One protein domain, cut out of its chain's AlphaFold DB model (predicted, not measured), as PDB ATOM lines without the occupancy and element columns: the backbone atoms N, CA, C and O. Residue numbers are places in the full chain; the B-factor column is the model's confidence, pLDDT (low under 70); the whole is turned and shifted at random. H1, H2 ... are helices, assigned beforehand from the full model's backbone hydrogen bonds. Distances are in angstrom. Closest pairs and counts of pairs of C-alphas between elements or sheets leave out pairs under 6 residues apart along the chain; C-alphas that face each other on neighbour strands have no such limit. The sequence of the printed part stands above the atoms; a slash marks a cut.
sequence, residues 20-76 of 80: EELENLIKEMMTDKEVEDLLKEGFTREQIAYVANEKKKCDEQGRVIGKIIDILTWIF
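Overview. This is residues 20 to 76 of the 80 residues of an uncharacterized protein of Erysipelotrichaceae bacterium 6_1_45 (UniProt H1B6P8). Four helices make a small, compact cluster about the longest one: H3 runs through the middle, with H1 and H4 packed on opposite sides of it, each crossing it at a slant. H2 lies near the other end of the tight link into H3 and meets H3 at its residues 45 to 48, while H4 folds back along a slanting line after H3. The printed part has 57 residues with four named helices, H1, H2, H3 and H4 in chain order, and no named strand; the class is all helix. The whole is compact, with a radius of gyration of the C-alphas of 10.5 A, and its rounded outline spans 25 by 23 by 18 A.

Along the chain. Find C-alpha 20 at (-30.539, -4.740, -16.835); from there H1 runs through residues 20 to 29, 14.3 A from first to last C-alpha. Next look at residues 32 to 40, which form H2, 12.2 A long. H3, residues 45 to 59, begins at C-alpha 45, at (-20.401, 0.489, -15.974), and is 20.3 A long. H4, residues 65 to 75, is 15.3 A long and ends at C-alpha 75, at (-14.963, 8.851, -1.559).

Arrangement. Start from H3, the hub, which touches the three other helices. H1 touches it at a steep tilt of 47 degrees, the same way; look at the closest C-alphas, those of Ile 26 and Ala 49, 5.3 A apart. H2 only just touches H3, with 3 pairs of C-alphas within 8 A, and H3 touches it with residues 45 to 48 alone. Their closest C-alphas, of Val 35 and Ile 48, are 7.0 A apart, and the tilt is steep at 49 degrees, opposite ways. H4 touches H3 at residues 51 to 55 of H3 alone, at a steep tilt of 58 degrees, opposite ways; the closest C-alphas are those of Val 51 and Ile 68, 7.0 A apart. The helix packing is mostly crossed, with 0 of these 3 touching pairs at a shallow tilt. H1 and H2 are close but not clearly touching, with the C-alphas of Ile 26 and Val 35 closest at 7.8 A. H4 is apart from H1 and from H2. In H1, H2, H3 and H4 every O i to N i+4 pair is within hydrogen-bond range.

Size, cuts and confidence. The two C-alphas farthest apart are those of Glu 20 and Trp 74, 27.9 A. The printed part has no cut, and the links H1 to H2, H2 to H3 and H3 to H4 are tight. Look in the B-factor column for the model's confidence: the mean pLDDT of the printed part is 75.1, and it is under 70 at residues 57 to 69 and 71 to 76.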
ATOM      1  N   GLU A  20     -29.515  -5.386 -16.023       73.12
ATOM      2  CA  GLU A  20     -30.539  -4.740 -16.835       73.12
ATOM      3  C   GLU A  20     -31.072  -3.451 -16.190       73.12
ATOM      4  O   GLU A  20     -31.151  -2.419 -16.851       73.12
ATOM      5  N   GLU A  21     -31.357  -3.470 -14.889       77.94
ATOM      6  CA  GLU A  21     -31.764  -2.286 -14.127       77.94
ATOM      7  C   GLU A  21     -30.657  -1.217 -14.086       77.94
ATOM      8  O   GLU A  21     -30.950  -0.027 -14.213       77.94
ATOM      9  N   LEU A  22     -29.385  -1.624 -13.980       78.38
ATOM     10  CA  LEU A  22     -28.224  -0.723 -14.051       78.38
ATOM     11  C   LEU A  22     -28.135  -0.024 -15.413       78.38
ATOM     12  O   LEU A  22     -28.002   1.195 -15.473       78.38
ATOM     13  N   GLU A  23     -28.231  -0.778 -16.508       82.19
ATOM     14  CA  GLU A  23     -28.176  -0.228 -17.870       82.19
ATOM     15  C   GLU A  23     -29.366   0.691 -18.164       82.19
ATOM     16  O   GLU A  23     -29.205   1.736 -18.796       82.19
ATOM     17  N   ASN A  24     -30.555   0.335 -17.673       85.69
ATOM     18  CA  ASN A  24     -31.740   1.177 -17.794       85.69
ATOM     19  C   ASN A  24     -31.571   2.491 -17.021       85.69
ATOM     20  O   ASN A  24     -31.881   3.549 -17.563       85.69
ATOM     21  N   LEU A  25     -31.007   2.448 -15.810       82.62
ATOM     22  CA  LEU A  25     -30.730   3.641 -15.010       82.62
ATOM     23  C   LEU A  25     -29.692   4.559 -15.668       82.62
ATOM     24  O   LEU A  25     -29.864   5.778 -15.671       82.62
ATOM     25  N   ILE A  26     -28.629   3.986 -16.244       84.00
ATOM     26  CA  ILE A  26     -27.628   4.755 -16.992       84.00
ATOM     27  C   ILE A  26     -28.296   5.464 -18.172       84.00
ATOM     28  O   ILE A  26     -28.127   6.669 -18.314       84.00
ATOM     29  N   LYS A  27     -29.085   4.748 -18.981       86.12
ATOM     30  CA  LYS A  27     -29.779   5.329 -20.143       86.12
ATOM     31  C   LYS A  27     -30.821   6.380 -19.768       86.12
ATOM     32  O   LYS A  27     -31.045   7.309 -20.536       86.12
ATOM     33  N   GLU A  28     -31.486   6.215 -18.627       84.69
ATOM     34  CA  GLU A  28     -32.508   7.150 -18.148       84.69
ATOM     35  C   GLU A  28     -31.878   8.469 -17.673       84.69
ATOM     36  O   GLU A  28     -32.406   9.544 -17.951       84.69
ATOM     37  N   MET A  29     -30.736   8.399 -16.981       82.62
ATOM     38  CA  MET A  29     -30.154   9.552 -16.281       82.62
ATOM     39  C   MET A  29     -28.950  10.181 -16.989       82.62
ATOM     40  O   MET A  29     -28.562  11.313 -16.677       82.62
ATOM     41  N   MET A  30     -28.315   9.463 -17.910       81.38
ATOM     42  CA  MET A  30     -27.097   9.893 -18.589       81.38
ATOM     43  C   MET A  30     -27.261   9.816 -20.099       81.38
ATOM     44  O   MET A  30     -27.886   8.913 -20.646       81.38
ATOM     45  N   THR A  31     -26.663  10.780 -20.785       85.12
ATOM     46  CA  THR A  31     -26.561  10.755 -22.243       85.12
ATOM     47  C   THR A  31     -25.443   9.816 -22.680       85.12
ATOM     48  O   THR A  31     -24.436   9.678 -21.984       85.12
ATOM     49  N   ASP A  32     -25.564   9.238 -23.878       85.25
ATOM     50  CA  ASP A  32     -24.529   8.363 -24.450       85.25
ATOM     51  C   ASP A  32     -23.139   9.022 -24.449       85.25
ATOM     52  O   ASP A  32     -22.135   8.356 -24.216       85.25
ATOM     53  N   LYS A  33     -23.085  10.349 -24.632       84.12
ATOM     54  CA  LYS A  33     -21.842  11.124 -24.583       84.12
ATOM     55  C   LYS A  33     -21.220  11.164 -23.185       84.12
ATOM     56  O   LYS A  33     -20.024  10.947 -23.060       84.12
ATOM     57  N   GLU A  34     -22.012  11.418 -22.143       81.69
ATOM     58  CA  GLU A  34     -21.516  11.410 -20.757       81.69
ATOM     59  C   GLU A  34     -21.012  10.017 -20.358       81.69
ATOM     60  O   GLU A  34     -20.004   9.893 -19.666       81.69
ATOM     61  N   VAL A  35     -21.692   8.964 -20.822       85.50
ATOM     62  CA  VAL A  35     -21.265   7.576 -20.611       85.50
ATOM     63  C   VAL A  35     -19.955   7.297 -21.344       85.50
ATOM     64  O   VAL A  35     -19.045   6.718 -20.759       85.50
ATOM     65  N   GLU A  36     -19.830   7.717 -22.605       86.69
ATOM     66  CA  GLU A  36     -18.606   7.542 -23.390       86.69
ATOM     67  C   GLU A  36     -17.417   8.298 -22.778       86.69
ATOM     68  O   GLU A  36     -16.315   7.753 -22.712       86.69
ATOM     69  N   ASP A  37     -17.641   9.520 -22.292       83.06
ATOM     70  CA  ASP A  37     -16.616  10.322 -21.624       83.06
ATOM     71  C   ASP A  37     -16.156   9.641 -20.319       83.06
ATOM     72  O   ASP A  37     -14.955   9.491 -20.105       83.06
ATOM     73  N   LEU A  38     -17.073   9.109 -19.501       81.12
ATOM     74  CA  LEU A  38     -16.707   8.343 -18.298       81.12
ATOM     75  C   LEU A  38     -15.987   7.027 -18.625       81.12
ATOM     76  O   LEU A  38     -15.026   6.665 -17.950       81.12
ATOM     77  N   LEU A  39     -16.397   6.317 -19.678       85.44
ATOM     78  CA  LEU A  39     -15.692   5.113 -20.126       85.44
ATOM     79  C   LEU A  39     -14.264   5.436 -20.599       85.44
ATOM     80  O   LEU A  39     -13.349   4.659 -20.326       85.44
ATOM     81  N   LYS A  40     -14.049   6.574 -21.276       84.12
ATOM     82  CA  LYS A  40     -12.713   7.047 -21.695       84.12
ATOM     83  C   LYS A  40     -11.820   7.409 -20.514       84.12
ATOM     84  O   LYS A  40     -10.623   7.149 -20.569       84.12
ATOM     85  N   GLU A  41     -12.405   7.969 -19.463       78.75
ATOM     86  CA  GLU A  41     -11.717   8.250 -18.198       78.75
ATOM     87  C   GLU A  41     -11.430   6.971 -17.382       78.75
ATOM     88  O   GLU A  41     -10.758   7.036 -16.358       78.75
ATOM     89  N   GLY A  42     -11.890   5.797 -17.841       79.69
ATOM     90  CA  GLY A  42     -11.573   4.492 -17.248       79.69
ATOM     91  C   GLY A  42     -12.620   3.948 -16.274       79.69
ATOM     92  O   GLY A  42     -12.388   2.913 -15.649       79.69
ATOM     93  N   PHE A  43     -13.783   4.593 -16.158       80.38
ATOM     94  CA  PHE A  43     -14.840   4.156 -15.247       80.38
ATOM     95  C   PHE A  43     -15.523   2.877 -15.747       80.38
ATOM     96  O   PHE A  43     -15.797   2.713 -16.938       80.38
ATOM     97  N   THR A  44     -15.872   1.974 -14.831       84.50
ATOM     98  CA  THR A  44     -16.677   0.787 -15.141       84.50
ATOM     99  C   THR A  44     -18.160   1.130 -15.217       84.50
ATOM    100  O   THR A  44     -18.629   2.121 -14.654       84.50
ATOM    101  N   ARG A  45     -18.951   0.275 -15.875       82.81
ATOM    102  CA  ARG A  45     -20.401   0.489 -15.974       82.81
ATOM    103  C   ARG A  45     -21.099   0.498 -14.619       82.81
ATOM    104  O   ARG A  45     -22.028   1.273 -14.434       82.81
ATOM    105  N   GLU A  46     -20.641  -0.293 -13.653       81.88
ATOM    106  CA  GLU A  46     -21.195  -0.268 -12.296       81.88
ATOM    107  C   GLU A  46     -20.966   1.091 -11.617       81.88
ATOM    108  O   GLU A  46     -21.849   1.593 -10.921       81.88
ATOM    109  N   GLN A  47     -19.811   1.721 -11.855       76.00
ATOM    110  CA  GLN A  47     -19.511   3.060 -11.339       76.00
ATOM    111  C   GLN A  47     -20.336   4.130 -12.053       76.00
ATOM    112  O   GLN A  47     -20.879   5.019 -11.403       76.00
ATOM    113  N   ILE A  48     -20.488   4.018 -13.373       83.88
ATOM    114  CA  ILE A  48     -21.334   4.920 -14.164       83.88
ATOM    115  C   ILE A  48     -22.793   4.814 -13.708       83.88
ATOM    116  O   ILE A  48     -23.461   5.828 -13.538       83.88
ATOM    117  N   ALA A  49     -23.286   3.614 -13.412       83.38
ATOM    118  CA  ALA A  49     -24.624   3.447 -12.862       83.38
ATOM    119  C   ALA A  49     -24.765   4.032 -11.452       83.38
ATOM    120  O   ALA A  49     -25.820   4.561 -11.106       83.38
ATOM    121  N   TYR A  50     -23.710   3.977 -10.636       78.25
ATOM    122  CA  TYR A  50     -23.697   4.673  -9.353       78.25
ATOM    123  C   TYR A  50     -23.779   6.194  -9.554       78.25
ATOM    124  O   TYR A  50     -24.595   6.841  -8.901       78.25
ATOM    125  N   VAL A  51     -23.021   6.758 -10.503       77.62
ATOM    126  CA  VAL A  51     -23.117   8.180 -10.897       77.62
ATOM    127  C   VAL A  51     -24.536   8.515 -11.357       77.62
ATOM    128  O   VAL A  51     -25.095   9.513 -10.915       77.62
ATOM    129  N   ALA A  52     -25.137   7.672 -12.198       81.50
ATOM    130  CA  ALA A  52     -26.506   7.820 -12.681       81.50
ATOM    131  C   ALA A  52     -27.527   7.800 -11.529       81.50
ATOM    132  O   ALA A  52     -28.432   8.632 -11.485       81.50
ATOM    133  N   ASN A  53     -27.348   6.909 -10.550       79.50
ATOM    134  CA  ASN A  53     -28.184   6.840  -9.352       79.50
ATOM    135  C   ASN A  53     -28.039   8.090  -8.472       79.50
ATOM    136  O   ASN A  53     -29.025   8.644  -7.988       79.50
ATOM    137  N   GLU A  54     -26.809   8.560  -8.270       73.44
ATOM    138  CA  GLU A  54     -26.541   9.786  -7.519       73.44
ATOM    139  C   GLU A  54     -27.064  11.022  -8.258       73.44
ATOM    140  O   GLU A  54     -27.593  11.932  -7.621       73.44
ATOM    141  N   LYS A  55     -27.015  11.027  -9.596       73.50
ATOM    142  CA  LYS A  55     -27.634  12.051 -10.444       73.50
ATOM    143  C   LYS A  55     -29.152  12.039 -10.301       73.50
ATOM    144  O   LYS A  55     -29.721  13.098 -10.092       73.50
ATOM    145  N   LYS A  56     -29.796  10.868 -10.272       74.56
ATOM    146  CA  LYS A  56     -31.243  10.732 -10.013       74.56
ATOM    147  C   LYS A  56     -31.655  11.366  -8.686       74.56
ATOM    148  O   LYS A  56     -32.604  12.140  -8.643       74.56
ATOM    149  N   LYS A  57     -30.889  11.115  -7.620       66.88
ATOM    150  CA  LYS A  57     -31.096  11.753  -6.305       66.88
ATOM    151  C   LYS A  57     -30.762  13.251  -6.306       66.88
ATOM    152  O   LYS A  57     -31.320  14.011  -5.517       66.88
ATOM    153  N   CYS A  58     -29.814  13.673  -7.144       62.88
ATOM    154  CA  CYS A  58     -29.361  15.059  -7.247       62.88
ATOM    155  C   CYS A  58     -30.219  15.926  -8.165       62.88
ATOM    156  O   CYS A  58     -30.255  17.124  -7.916       62.88
ATOM    157  N   ASP A  59     -30.902  15.387  -9.172       56.81
ATOM    158  CA  ASP A  59     -31.828  16.135 -10.032       56.81
ATOM    159  C   ASP A  59     -33.077  16.559  -9.243       56.81
ATOM    160  O   ASP A  59     -33.573  17.668  -9.425       56.81
ATOM    161  N   GLU A  60     -33.485  15.774  -8.239       56.38
ATOM    162  CA  GLU A  60     -34.443  16.209  -7.206       56.38
ATOM    163  C   GLU A  60     -33.916  17.370  -6.333       56.38
ATOM    164  O   GLU A  60     -34.701  18.063  -5.687       56.38
ATOM    165  N   GLN A  61     -32.600  17.615  -6.314       50.12
ATOM    166  CA  GLN A  61     -31.932  18.637  -5.490       50.12
ATOM    167  C   GLN A  61     -31.134  19.689  -6.299       50.12
ATOM    168  O   GLN A  61     -30.471  20.543  -5.704       50.12
ATOM    169  N   GLY A  62     -31.169  19.653  -7.637       54.25
ATOM    170  CA  GLY A  62     -30.483  20.582  -8.544       54.25
ATOM    171  C   GLY A  62     -28.941  20.589  -8.520       54.25
ATOM    172  O   GLY A  62     -28.348  21.651  -8.735       54.25
ATOM    173  N   ARG A  63     -28.243  19.473  -8.240       56.06
ATOM    174  CA  ARG A  63     -26.754  19.444  -8.237       56.06
ATOM    175  C   ARG A  63     -26.143  18.949  -9.557       56.06
ATOM    176  O   ARG A  63     -26.484  17.892 -10.061       56.06
ATOM    177  N   VAL A  64     -25.160  19.709 -10.056       62.19
ATOM    178  CA  VAL A  64     -24.431  19.499 -11.325       62.19
ATOM    179  C   VAL A  64     -23.462  18.306 -11.264       62.19
ATOM    180  O   VAL A  64     -22.714  18.174 -10.294       62.19
ATOM    181  N   ILE A  65     -23.397  17.521 -12.350       64.44
ATOM    182  CA  ILE A  65     -22.517  16.348 -12.561       64.44
ATOM    183  C   ILE A  65     -21.064  16.547 -12.120       64.44
ATOM    184  O   ILE A  65     -20.496  15.649 -11.504       64.44
ATOM    185  N   GLY A  66     -20.468  17.718 -12.374       63.72
ATOM    186  CA  GLY A  66     -19.074  17.981 -12.001       63.72
ATOM    187  C   GLY A  66     -18.814  17.801 -10.501       63.72
ATOM    188  O   GLY A  66     -17.798  17.242 -10.112       63.72
ATOM    189  N   LYS A  67     -19.790  18.157  -9.653       68.38
ATOM    190  CA  LYS A  67     -19.692  17.941  -8.201       68.38
ATOM    191  C   LYS A  67     -19.803  16.465  -7.820       68.38
ATOM    192  O   LYS A  67     -19.245  16.073  -6.806       68.38
ATOM    193  N   ILE A  68     -20.541  15.665  -8.592       69.50
ATOM    194  CA  ILE A  68     -20.680  14.226  -8.338       69.50
ATOM    195  C   ILE A  68     -19.349  13.535  -8.633       69.50
ATOM    196  O   ILE A  68     -18.891  12.752  -7.810       69.50
ATOM    197  N   ILE A  69     -18.697  13.876  -9.749       69.31
ATOM    198  CA  ILE A  69     -17.373  13.340 -10.095       69.31
ATOM    199  C   ILE A  69     -16.355  13.683  -8.998       69.31
ATOM    200  O   ILE A  69     -15.718  12.773  -8.477       69.31
ATOM    201  N   ASP A  70     -16.285  14.946  -8.558       70.56
ATOM    202  CA  ASP A  70     -15.393  15.360  -7.461       70.56
ATOM    203  C   ASP A  70     -15.648  14.576  -6.157       70.56
ATOM    204  O   ASP A  70     -14.709  14.168  -5.470       70.56
ATOM    205  N   ILE A  71     -16.920  14.332  -5.814       66.88
ATOM    206  CA  ILE A  71     -17.301  13.539  -4.636       66.88
ATOM    207  C   ILE A  71     -16.878  12.079  -4.801       66.88
ATOM    208  O   ILE A  71     -16.367  11.484  -3.854       66.88
ATOM    209  N   LEU A  72     -17.070  11.492  -5.981       67.50
ATOM    210  CA  LEU A  72     -16.708  10.100  -6.240       67.50
ATOM    211  C   LEU A  72     -15.205   9.887  -6.182       67.50
ATOM    212  O   LEU A  72     -14.763   8.960  -5.511       67.50
ATOM    213  N   THR A  73     -14.424  10.776  -6.794       67.81
ATOM    214  CA  THR A  73     -12.962  10.751  -6.692       67.81
ATOM    215  C   THR A  73     -12.497  10.917  -5.242       67.81
ATOM    216  O   THR A  73     -11.473  10.360  -4.859       67.81
ATOM    217  N   TRP A  74     -13.242  11.643  -4.402       69.44
ATOM    218  CA  TRP A  74     -12.902  11.804  -2.986       69.44
ATOM    219  C   TRP A  74     -13.276  10.594  -2.115       69.44
ATOM    220  O   TRP A  74     -12.481  10.171  -1.277       69.44
ATOM    221  N   ILE A  75     -14.475  10.029  -2.302       63.75
ATOM    222  CA  ILE A  75     -14.963   8.851  -1.559       63.75
ATOM    223  C   ILE A  75     -14.200   7.595  -1.976       63.75
ATOM    224  O   ILE A  75     -13.945   6.708  -1.160       63.75
ATOM    225  N   PHE A  76     -13.810   7.536  -3.241       65.69
ATOM    226  CA  PHE A  76     -13.098   6.419  -3.808       65.69
ATOM    227  C   PHE A  76     -11.866   6.922  -4.575       65.69
ATOM    228  O   PHE A  76     -11.890   7.060  -5.796       65.69
TER     229      PHE A  76